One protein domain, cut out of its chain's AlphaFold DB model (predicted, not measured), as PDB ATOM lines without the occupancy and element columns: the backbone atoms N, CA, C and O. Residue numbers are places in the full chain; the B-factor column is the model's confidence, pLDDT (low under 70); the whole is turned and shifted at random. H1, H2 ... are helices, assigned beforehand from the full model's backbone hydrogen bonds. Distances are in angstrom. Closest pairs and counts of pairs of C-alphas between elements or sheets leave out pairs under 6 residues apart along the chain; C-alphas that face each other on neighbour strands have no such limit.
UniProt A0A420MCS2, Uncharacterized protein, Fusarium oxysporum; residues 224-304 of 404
ATOM      1  N   ALA A 224     339.339 182.279 163.989       91.81
ATOM      2  CA  ALA A 224     337.937 182.166 163.599       91.81
ATOM      3  C   ALA A 224     336.981 182.777 164.641       91.81
ATOM      4  O   ALA A 224     336.057 183.499 164.270       91.81
ATOM      5  N   ASP A 225     337.200 182.532 165.935       92.69
ATOM      6  CA  ASP A 225     336.377 183.110 167.004       92.69
ATOM      7  C   ASP A 225     336.613 184.616 167.149       92.69
ATOM      8  O   ASP A 225     335.657 185.380 167.279       92.69
ATOM      9  N   VAL A 226     337.874 185.055 167.066       91.38
ATOM     10  CA  VAL A 226     338.236 186.482 167.072       91.38
ATOM     11  C   VAL A 226     337.577 187.202 165.897       91.38
ATOM     12  O   VAL A 226     336.968 188.255 166.076       91.38
ATOM     13  N   LYS A 227     337.614 186.603 164.703       89.81
ATOM     14  CA  LYS A 227     336.933 187.116 163.512       89.81
ATOM     15  C   LYS A 227     335.431 187.278 163.739       89.81
ATOM     16  O   LYS A 227     334.888 188.338 163.439       89.81
ATOM     17  N   LYS A 228     334.754 186.263 164.290       89.62
ATOM     18  CA  LYS A 228     333.314 186.352 164.592       89.62
ATOM     19  C   LYS A 228     333.011 187.449 165.614       89.62
ATOM     20  O   LYS A 228     332.028 188.167 165.446       89.62
ATOM     21  N   TYR A 229     333.853 187.599 166.637       88.44
ATOM     22  CA  TYR A 229     333.740 188.678 167.618       88.44
ATOM     23  C   TYR A 229     333.856 190.060 166.970       88.44
ATOM     24  O   TYR A 229     332.980 190.896 167.175       88.44
ATOM     25  N   ILE A 230     334.876 190.275 166.133       85.06
ATOM     26  CA  ILE A 230     335.076 191.534 165.404       85.06
ATOM     27  C   ILE A 230     333.867 191.834 164.513       85.06
ATOM     28  O   ILE A 230     333.328 192.934 164.567       85.06
ATOM     29  N   ILE A 231     333.397 190.855 163.732       82.94
ATOM     30  CA  ILE A 231     332.231 191.034 162.857       82.94
ATOM     31  C   ILE A 231     330.993 191.411 163.676       82.94
ATOM     32  O   ILE A 231     330.321 192.380 163.334       82.94
ATOM     33  N   ARG A 232     330.713 190.706 164.782       82.56
ATOM     34  CA  ARG A 232     329.581 191.020 165.669       82.56
ATOM     35  C   ARG A 232     329.688 192.434 166.243       82.56
ATOM     36  O   ARG A 232     328.694 193.156 166.262       82.56
ATOM     37  N   ALA A 233     330.880 192.834 166.686       77.62
ATOM     38  CA  ALA A 233     331.120 194.172 167.210       77.62
ATOM     39  C   ALA A 233     330.869 195.245 166.137       77.62
ATOM     40  O   ALA A 233     330.129 196.191 166.383       77.62
ATOM     41  N   LEU A 234     331.379 195.059 164.918       75.19
ATOM     42  CA  LEU A 234     331.216 196.021 163.824       75.19
ATOM     43  C   LEU A 234     329.791 196.061 163.236       75.19
ATOM     44  O   LEU A 234     329.321 197.121 162.818       75.19
ATOM     45  N   GLN A 235     329.073 194.934 163.222       72.88
ATOM     46  CA  GLN A 235     327.659 194.881 162.826       72.88
ATOM     47  C   GLN A 235     326.771 195.674 163.787       72.88
ATOM     48  O   GLN A 235     325.815 196.311 163.354       72.88
ATOM     49  N   SER A 236     327.104 195.679 165.083       63.91
ATOM     50  CA  SER A 236     326.360 196.463 166.077       63.91
ATOM     51  C   SER A 236     326.465 197.980 165.872       63.91
ATOM     52  O   SER A 236     325.673 198.727 166.447       63.91
ATOM     53  N   ILE A 237     327.418 198.403 165.035       61.62
ATOM     54  CA  ILE A 237     327.799 199.788 164.780       61.62
ATOM     55  C   ILE A 237     327.280 200.233 163.413       61.62
ATOM     56  O   ILE A 237     326.521 201.181 163.325       61.62
ATOM     57  N   SER A 238     327.640 199.547 162.329       56.75
ATOM     58  CA  SER A 238     327.491 200.133 160.987       56.75
ATOM     59  C   SER A 238     326.101 200.005 160.350       56.75
ATOM     60  O   SER A 238     325.894 200.557 159.271       56.75
ATOM     61  N   GLY A 239     325.164 199.242 160.937       55.69
ATOM     62  CA  GLY A 239     323.849 198.943 160.335       55.69
ATOM     63  C   GLY A 239     323.913 198.299 158.935       55.69
ATOM     64  O   GLY A 239     322.883 198.051 158.312       55.69
ATOM     65  N   LYS A 240     325.123 198.039 158.430       56.06
ATOM     66  CA  LYS A 240     325.441 197.615 157.074       56.06
ATOM     67  C   LYS A 240     326.089 196.248 157.129       56.06
ATOM     68  O   LYS A 240     326.842 195.914 158.045       56.06
ATOM     69  N   ASP A 241     325.768 195.452 156.124       54.62
ATOM     70  CA  ASP A 241     326.226 194.083 156.038       54.62
ATOM     71  C   ASP A 241     327.714 194.050 155.660       54.62
ATOM     72  O   ASP A 241     328.095 194.215 154.505       54.62
ATOM     73  N   LEU A 242     328.578 193.842 156.657       59.31
ATOM     74  CA  LEU A 242     330.011 193.573 156.477       59.31
ATOM     75  C   LEU A 242     330.261 192.124 155.999       59.31
ATOM     76  O   LEU A 242     331.323 191.552 156.253       59.31
ATOM     77  N   SER A 243     329.280 191.512 155.319       52.09
ATOM     78  CA  SER A 243     329.242 190.106 154.891       52.09
ATOM     79  C   SER A 243     330.384 189.678 153.980       52.09
ATOM     80  O   SER A 243     330.631 188.475 153.859       52.09
ATOM     81  N   SER A 244     331.175 190.608 153.430       54.31
ATOM     82  CA  SER A 244     332.512 190.295 152.913       54.31
ATOM     83  C   SER A 244     333.475 190.027 154.079       54.31
ATOM     84  O   SER A 244     334.432 190.763 154.339       54.31
ATOM     85  N   SER A 245     333.198 188.937 154.788       53.59
ATOM     86  CA  SER A 245     333.916 188.417 155.944       53.59
ATOM     87  C   SER A 245     335.406 188.154 155.671       53.59
ATOM     88  O   SER A 245     336.153 187.926 156.610       53.59
ATOM     89  N   ASP A 246     335.884 188.256 154.428       57.09
ATOM     90  CA  ASP A 246     337.282 188.028 154.031       57.09
ATOM     91  C   ASP A 246     338.037 189.263 153.523       57.09
ATOM     92  O   ASP A 246     339.105 189.121 152.919       57.09
ATOM     93  N   SER A 247     337.535 190.473 153.791       70.75
ATOM     94  CA  SER A 247     338.302 191.690 153.500       70.75
ATOM     95  C   SER A 247     339.670 191.662 154.205       70.75
ATOM     96  O   SER A 247     339.787 191.213 155.351       70.75
ATOM     97  N   GLU A 248     340.724 192.146 153.532       74.88
ATOM     98  CA  GLU A 248     342.072 192.263 154.129       74.88
ATOM     99  C   GLU A 248     342.043 193.086 155.428       74.88
ATOM    100  O   GLU A 248     342.810 192.845 156.354       74.88
ATOM    101  N   PHE A 249     341.057 193.974 155.535       74.00
ATOM    102  CA  PHE A 249     340.696 194.720 156.729       74.00
ATOM    103  C   PHE A 249     340.373 193.832 157.950       74.00
ATOM    104  O   PHE A 249     341.032 193.954 158.984       74.00
ATOM    105  N   VAL A 250     339.420 192.890 157.853       80.25
ATOM    106  CA  VAL A 250     339.087 191.988 158.978       80.25
ATOM    107  C   VAL A 250     340.289 191.111 159.332       80.25
ATOM    108  O   VAL A 250     340.558 190.871 160.509       80.25
ATOM    109  N   LYS A 251     341.056 190.672 158.327       83.19
ATOM    110  CA  LYS A 251     342.288 189.896 158.543       83.19
ATOM    111  C   LYS A 251     343.342 190.702 159.304       83.19
ATOM    112  O   LYS A 251     343.985 190.154 160.196       83.19
ATOM    113  N   GLY A 252     343.493 191.992 158.996       81.19
ATOM    114  CA  GLY A 252     344.363 192.915 159.722       81.19
ATOM    115  C   GLY A 252     343.995 193.012 161.202       81.19
ATOM    116  O   GLY A 252     344.850 192.804 162.058       81.19
ATOM    117  N   LEU A 253     342.710 193.216 161.510       81.94
ATOM    118  CA  LEU A 253     342.227 193.270 162.893       81.94
ATOM    119  C   LEU A 253     342.436 191.952 163.648       81.94
ATOM    120  O   LEU A 253     342.905 191.969 164.782       81.94
ATOM    121  N   VAL A 254     342.152 190.807 163.022       88.19
ATOM    122  CA  VAL A 254     342.391 189.490 163.637       88.19
ATOM    123  C   VAL A 254     343.869 189.315 164.006       88.19
ATOM    124  O   VAL A 254     344.168 188.867 165.115       88.19
ATOM    125  N   ARG A 255     344.796 189.735 163.131       85.94
ATOM    126  CA  ARG A 255     346.243 189.732 163.417       85.94
ATOM    127  C   ARG A 255     346.596 190.660 164.585       85.94
ATOM    128  O   ARG A 255     347.396 190.278 165.433       85.94
ATOM    129  N   THR A 256     345.994 191.848 164.658       83.50
ATOM    130  CA  THR A 256     346.208 192.802 165.762       83.50
ATOM    131  C   THR A 256     345.733 192.246 167.103       83.50
ATOM    132  O   THR A 256     346.407 192.416 168.120       83.50
ATOM    133  N   PHE A 257     344.588 191.563 167.100       86.19
ATOM    134  CA  PHE A 257     343.948 191.008 168.291       86.19
ATOM    135  C   PHE A 257     344.686 189.776 168.828       86.19
ATOM    136  O   PHE A 257     344.626 189.515 170.028       86.19
ATOM    137  N   ASP A 258     345.372 189.031 167.955       87.00
ATOM    138  CA  ASP A 258     346.256 187.903 168.284       87.00
ATOM    139  C   ASP A 258     345.672 186.943 169.340       87.00
ATOM    140  O   ASP A 258     346.251 186.665 170.394       87.00
ATOM    141  N   GLY A 259     344.457 186.453 169.080       89.12
ATOM    142  CA  GLY A 259     343.788 185.503 169.971       89.12
ATOM    143  C   GLY A 259     343.248 186.106 171.273       89.12
ATOM    144  O   GLY A 259     343.001 185.365 172.234       89.12
ATOM    145  N   ARG A 260     343.059 187.431 171.321       88.00
ATOM    146  CA  ARG A 260     342.375 188.159 172.396       88.00
ATOM    147  C   ARG A 260     341.136 188.884 171.876       88.00
ATOM    148  O   ARG A 260     341.046 189.241 170.711       88.00
ATOM    149  N   PHE A 261     340.196 189.141 172.771       87.81
ATOM    150  CA  PHE A 261     338.975 189.901 172.529       87.81
ATOM    151  C   PHE A 261     339.173 191.336 173.042       87.81
ATOM    152  O   PHE A 261     338.792 191.666 174.167       87.81
ATOM    153  N   LEU A 262     339.866 192.166 172.255       84.06
ATOM    154  CA  LEU A 262     340.119 193.571 172.603       84.06
ATOM    155  C   LEU A 262     338.812 194.386 172.568       84.06
ATOM    156  O   LEU A 262     337.934 194.075 171.762       84.06
ATOM    157  N   PRO A 263     338.660 195.411 173.429       76.12
ATOM    158  CA  PRO A 263     337.443 196.216 173.481       76.12
ATOM    159  C   PRO A 263     337.289 197.046 172.206       76.12
ATOM    160  O   PRO A 263     337.983 198.038 172.045       76.12
ATOM    161  N   VAL A 264     336.380 196.661 171.311       72.12
ATOM    162  CA  VAL A 264     336.077 197.444 170.102       72.12
ATOM    163  C   VAL A 264     335.286 198.703 170.498       72.12
ATOM    164  O   VAL A 264     334.288 198.564 171.213       72.12
ATOM    165  N   PRO A 265     335.695 199.910 170.068       65.62
ATOM    166  CA  PRO A 265     334.987 201.140 170.401       65.62
ATOM    167  C   PRO A 265     333.603 201.206 169.771       65.62
ATOM    168  O   PRO A 265     333.310 200.607 168.736       65.62
ATOM    169  N   THR A 266     332.758 202.015 170.392       61.72
ATOM    170  CA  THR A 266     331.488 202.463 169.838       61.72
ATOM    171  C   THR A 266     331.712 203.605 168.867       61.72
ATOM    172  O   THR A 266     331.752 204.767 169.266       61.72
ATOM    173  N   TRP A 267     331.842 203.303 167.580       64.88
ATOM    174  CA  TRP A 267     331.708 204.344 166.562       64.88
ATOM    175  C   TRP A 267     330.237 204.747 166.388       64.88
ATOM    176  O   TRP A 267     329.326 204.003 166.765       64.88
ATOM    177  N   GLN A 268     329.991 205.940 165.837       59.94
ATOM    178  CA  GLN A 268     328.625 206.404 165.590       59.94
ATOM    179  C   GLN A 268     327.950 205.459 164.601       59.94
ATOM    180  O   GLN A 268     328.578 205.017 163.638       59.94
ATOM    181  N   SER A 269     326.662 205.175 164.816       60.19
ATOM    182  CA  SER A 269     325.947 204.211 163.975       60.19
ATOM    183  C   SER A 269     325.908 204.613 162.494       60.19
ATOM    184  O   SER A 269     325.761 203.759 161.623       60.19
ATOM    185  N   GLU A 270     326.060 205.910 162.218       63.59
ATOM    186  CA  GLU A 270     326.034 206.509 160.882       63.59
ATOM    187  C   GLU A 270     327.430 206.864 160.342       63.59
ATOM    188  O   GLU A 270     327.532 207.490 159.287       63.59
ATOM    189  N   MET A 271     328.514 206.463 161.026       68.44
ATOM    190  CA  MET A 271     329.879 206.822 160.629       68.44
ATOM    191  C   MET A 271     330.172 206.382 159.180       68.44
ATOM    192  O   MET A 271     330.009 205.197 158.847       68.44
ATOM    193  N   PRO A 272     330.626 207.293 158.295       73.62
ATOM    194  CA  PRO A 272     331.005 206.938 156.934       73.62
ATOM    195  C   PRO A 272     332.116 205.881 156.912       73.62
ATOM    196  O   PRO A 272     333.099 205.972 157.646       73.62
ATOM    197  N   MET A 273     332.006 204.900 156.009       73.62
ATOM    198  CA  MET A 273     333.001 203.823 155.873       73.62
ATOM    199  C   MET A 273     334.455 204.320 155.733       73.62
ATOM    200  O   MET A 273     335.320 203.721 156.366       73.62
ATOM    201  N   PRO A 274     334.771 205.389 154.971       76.00
ATOM    202  CA  PRO A 274     336.143 205.897 154.882       76.00
ATOM    203  C   PRO A 274     336.704 206.392 156.222       76.00
ATOM    204  O   PRO A 274     337.877 206.171 156.524       76.00
ATOM    205  N   GLU A 275     335.870 207.028 157.045       76.44
ATOM    206  CA  GLU A 275     336.270 207.515 158.367       76.44
ATOM    207  C   GLU A 275     336.474 206.346 159.334       76.44
ATOM    208  O   GLU A 275     337.475 206.308 160.047       76.44
ATOM    209  N   LEU A 276     335.572 205.356 159.312       74.31
ATOM    210  CA  LEU A 276     335.696 204.136 160.113       74.31
ATOM    211  C   LEU A 276     336.994 203.380 159.790       74.31
ATOM    212  O   LEU A 276     337.714 202.963 160.696       74.31
ATOM    213  N   LEU A 277     337.311 203.227 158.500       76.06
ATOM    214  CA  LEU A 277     338.559 202.603 158.053       76.06
ATOM    215  C   LEU A 277     339.779 203.389 158.542       76.06
ATOM    216  O   LEU A 277     340.712 202.790 159.066       76.06
ATOM    217  N   THR A 278     339.739 204.722 158.458       80.31
ATOM    218  CA  THR A 278     340.829 205.589 158.926       80.31
ATOM    219  C   THR A 278     341.060 205.452 160.434       80.31
ATOM    220  O   THR A 278     342.201 205.296 160.865       80.31
ATOM    221  N   ALA A 279     339.995 205.460 161.243       76.31
ATOM    222  CA  ALA A 279     340.096 205.281 162.693       76.31
ATOM    223  C   ALA A 279     340.688 203.910 163.060       76.31
ATOM    224  O   ALA A 279     341.512 203.785 163.964       76.31
ATOM    225  N   ILE A 280     340.312 202.865 162.324       75.56
ATOM    226  CA  ILE A 280     340.823 201.515 162.561       75.56
ATOM    227  C   ILE A 280     342.275 201.360 162.106       75.56
ATOM    228  O   ILE A 280     343.052 200.683 162.786       75.56
ATOM    229  N   ASP A 281     342.665 201.990 161.001       78.75
ATOM    230  CA  ASP A 281     344.057 202.016 160.553       78.75
ATOM    231  C   ASP A 281     344.949 202.733 161.569       78.75
ATOM    232  O   ASP A 281     346.047 202.253 161.856       78.75
ATOM    233  N   GLN A 282     344.459 203.814 162.184       81.19
ATOM    234  CA  GLN A 282     345.142 204.496 163.287       81.19
ATOM    235  C   GLN A 282     345.344 203.561 164.486       81.19
ATOM    236  O   GLN A 282     346.485 203.352 164.905       81.19
ATOM    237  N   ILE A 283     344.277 202.912 164.970       78.25
ATOM    238  CA  ILE A 283     344.350 201.952 166.088       78.25
ATOM    239  C   ILE A 283     345.308 200.798 165.760       78.25
ATOM    240  O   ILE A 283     346.159 200.418 166.568       78.25
ATOM    241  N   THR A 284     345.194 200.238 164.555       78.50
ATOM    242  CA  THR A 284     346.027 199.119 164.102       78.50
ATOM    243  C   THR A 284     347.489 199.533 164.019       78.50
ATOM    244  O   THR A 284     348.351 198.795 164.488       78.50
ATOM    245  N   SER A 285     347.780 200.712 163.464       81.94
ATOM    246  CA  SER A 285     349.138 201.247 163.371       81.94
ATOM    247  C   SER A 285     349.745 201.489 164.749       81.94
ATOM    248  O   SER A 285     350.884 201.090 164.979       81.94
ATOM    249  N   ALA A 286     348.982 202.059 165.683       79.69
ATOM    250  CA  ALA A 286     349.432 202.274 167.053       79.69
ATOM    251  C   ALA A 286     349.728 200.963 167.798       79.69
ATOM    252  O   ALA A 286     350.567 200.942 168.689       79.69
ATOM    253  N   CYS A 287     349.083 199.856 167.420       79.00
ATOM    254  CA  CYS A 287     349.292 198.550 168.043       79.00
ATOM    255  C   CYS A 287     350.415 197.707 167.404       79.00
ATOM    256  O   CYS A 287     350.724 196.642 167.943       79.00
ATOM    257  N   LYS A 288     351.006 198.114 166.266       75.62
ATOM    258  CA  LYS A 288     351.971 197.280 165.512       75.62
ATOM    259  C   LYS A 288     353.260 196.995 166.284       75.62
ATOM    260  O   LYS A 288     353.657 195.836 166.363       75.62
ATOM    261  N   ASP A 289     353.848 198.020 166.895       74.38
ATOM    262  CA  ASP A 289     355.164 197.940 167.556       74.38
ATOM    263  C   ASP A 289     355.071 197.907 169.091       74.38
ATOM    264  O   ASP A 289     356.061 198.054 169.806       74.38
ATOM    265  N   VAL A 290     353.861 197.709 169.611       76.44
ATOM    266  CA  VAL A 290     353.572 197.704 171.043       76.44
ATOM    267  C   VAL A 290     353.628 196.276 171.583       76.44
ATOM    268  O   VAL A 290     353.181 195.323 170.932       76.44
ATOM    269  N   SER A 291     354.172 196.115 172.795       72.69
ATOM    270  CA  SER A 291     354.236 194.812 173.457       72.69
ATOM    271  C   SER A 291     352.836 194.205 173.575       72.69
ATOM    272  O   SER A 291     351.836 194.909 173.711       72.69
ATOM    273  N   ILE A 292     352.729 192.877 173.572       63.41
ATOM    274  CA  ILE A 292     351.419 192.220 173.660       63.41
ATOM    275  C   ILE A 292     350.658 192.577 174.950       63.41
ATOM    276  O   ILE A 292     349.436 192.444 175.000       63.41
ATOM    277  N   HIS A 293     351.357 192.998 176.007       64.12
ATOM    278  CA  HIS A 293     350.747 193.447 177.256       64.12
ATOM    279  C   HIS A 293     350.175 194.859 177.117       64.12
ATOM    280  O   HIS A 293     349.040 195.087 177.525       64.12
ATOM    281  N   ASP A 294     350.900 195.737 176.431       72.88
ATOM    282  CA  ASP A 294     350.543 197.146 176.272       72.88
ATOM    283  C   ASP A 294     349.577 197.378 175.102       72.88
ATOM    284  O   ASP A 294     348.908 198.405 175.047       72.88
ATOM    285  N   LYS A 295     349.429 196.411 174.179       74.12
ATOM    286  CA  LYS A 295     348.474 196.492 173.057       74.12
ATOM    287  C   LYS A 295     347.057 196.776 173.529       74.12
ATOM    288  O   LYS A 295     346.335 197.486 172.851       74.12
ATOM    289  N   ALA A 296     346.651 196.232 174.673       71.56
ATOM    290  CA  ALA A 296     345.328 196.489 175.233       71.56
ATOM    291  C   ALA A 296     345.142 197.959 175.639       71.56
ATOM    292  O   ALA A 296     344.085 198.535 175.386       71.56
ATOM    293  N   ASP A 297     346.176 198.554 176.232       73.88
ATOM    294  CA  ASP A 297     346.178 199.945 176.673       73.88
ATOM    295  C   ASP A 297     346.306 200.894 175.483       73.88
ATOM    296  O   ASP A 297     345.544 201.849 175.392       73.88
ATOM    297  N   ALA A 298     347.188 200.596 174.523       76.44
ATOM    298  CA  ALA A 298     347.302 201.337 173.269       76.44
ATOM    299  C   ALA A 298     345.992 201.283 172.471       76.44
ATOM    300  O   ALA A 298     345.484 202.316 172.045       76.44
ATOM    301  N   PHE A 299     345.393 200.094 172.342       75.19
ATOM    302  CA  PHE A 299     344.103 199.923 171.682       75.19
ATOM    303  C   PHE A 299     343.019 200.724 172.394       75.19
ATOM    304  O   PHE A 299     342.276 201.432 171.730       75.19
ATOM    305  N   SER A 300     342.940 200.656 173.728       73.81
ATOM    306  CA  SER A 300     341.958 201.425 174.504       73.81
ATOM    307  C   SER A 300     342.198 202.932 174.360       73.81
ATOM    308  O   SER A 300     341.262 203.681 174.112       73.81
ATOM    309  N   LYS A 301     343.446 203.391 174.420       75.19
ATOM    310  CA  LYS A 301     343.798 204.804 174.264       75.19
ATOM    311  C   LYS A 301     343.397 205.360 172.893       75.19
ATOM    312  O   LYS A 301     342.806 206.432 172.837       75.19
ATOM    313  N   GLU A 302     343.683 204.634 171.814       73.81
ATOM    314  CA  GLU A 302     343.351 205.057 170.443       73.81
ATOM    315  C   GLU A 302     341.878 204.854 170.090       73.81
ATOM    316  O   GLU A 302     341.307 205.615 169.318       73.81
ATOM    317  N   SER A 303     341.240 203.841 170.674       67.50
ATOM    318  CA  SER A 303     339.797 203.615 170.541       67.50
ATOM    319  C   SER A 303     338.985 204.680 171.275       67.50
ATOM    320  O   SER A 303     337.830 204.921 170.931       67.50
ATOM    321  N   PHE A 304     339.591 205.326 172.275       64.62
ATOM    322  CA  PHE A 304     338.969 206.337 173.122       64.62
ATOM    323  C   PHE A 304     339.908 207.560 173.297       64.62
ATOM    324  O   PHE A 304     340.326 207.842 174.424       64.62
TER     325      PHE A 304
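This is residues 224 to 304 of the 404 residues of an uncharacterized protein of Fusarium oxysporum (UniProt A0A420MCS2). Four helices sit in two loose pairs: H1 crosses H2 steeply, and H3 with H4 makes a short helical hairpin, H4 folding back on the later part of H3. H2 packs on the last residues of H3, 284 to 287, and joins the two pairs, while the long link of residues 258 to 272 runs from the end of H2 between H1 and H4 to the start of H3. The printed part has 81 residues, with H1, H2, H3 and H4 in that order, no named strand, and the class all helix. It is compact, with a radius of gyration of the C-alphas of 11.9 A, and spans 33 by 25 by 18 A.

H1, residues 224 to 238, touches H2, residues 248 to 257, with its residues 226 to 231 alone. Their closest C-alphas, those of Lys 227 and Val 254, are 6.0 A apart, and they run opposite ways at a steep tilt of 66 degrees. H2 touches H3, residues 273 to 287, with 4 pairs of C-alphas within 8 A; the closest, Thr 256 and Thr 284, are 6.5 A apart. These two run the same way at a shallow tilt of 35.0 degrees, only just short of steep. H3 and H4, residues 295 to 303, form a helical hairpin in which residues 282 to 287 alone of H3 touch H4. The closest C-alphas, Ile 283 and Glu 302, are 5.4 A apart; the helices run opposite ways at a shallow tilt of 33 degrees, only just short of steep. The helix packing is mostly aligned, only just: 2 of the 3 touching pairs are at a shallow tilt. H2 and H4 are near each other, H1 and H4 are apart, and H1 and H3 are only just apart, at 8.4 A. Every O i to N i+4 pair is within hydrogen-bond range in H2, H3 and H4, and 10 of 11 are in H1.

H1 begins at C-alpha 224 (337.937, 182.166, 163.599) and measures 20.9 A from first to last C-alpha. H2 measures 14.3 A. H3 begins at C-alpha 273 (333.001, 203.823, 155.873) and measures 21.0 A. H4, at 11.5 A, ends at C-alpha 303 (339.797, 203.615, 170.541).

The two C-alphas farthest apart, those of Gly 239 and Ser 291, are 33.4 A apart. The printed part has no cut. The link from H2 to H3 is long, with 15 residues. The mean pLDDT of the printed part is 74.4, and residues 236 to 246, 265 to 271, 292 to 293 and 303 to 304 are under 70.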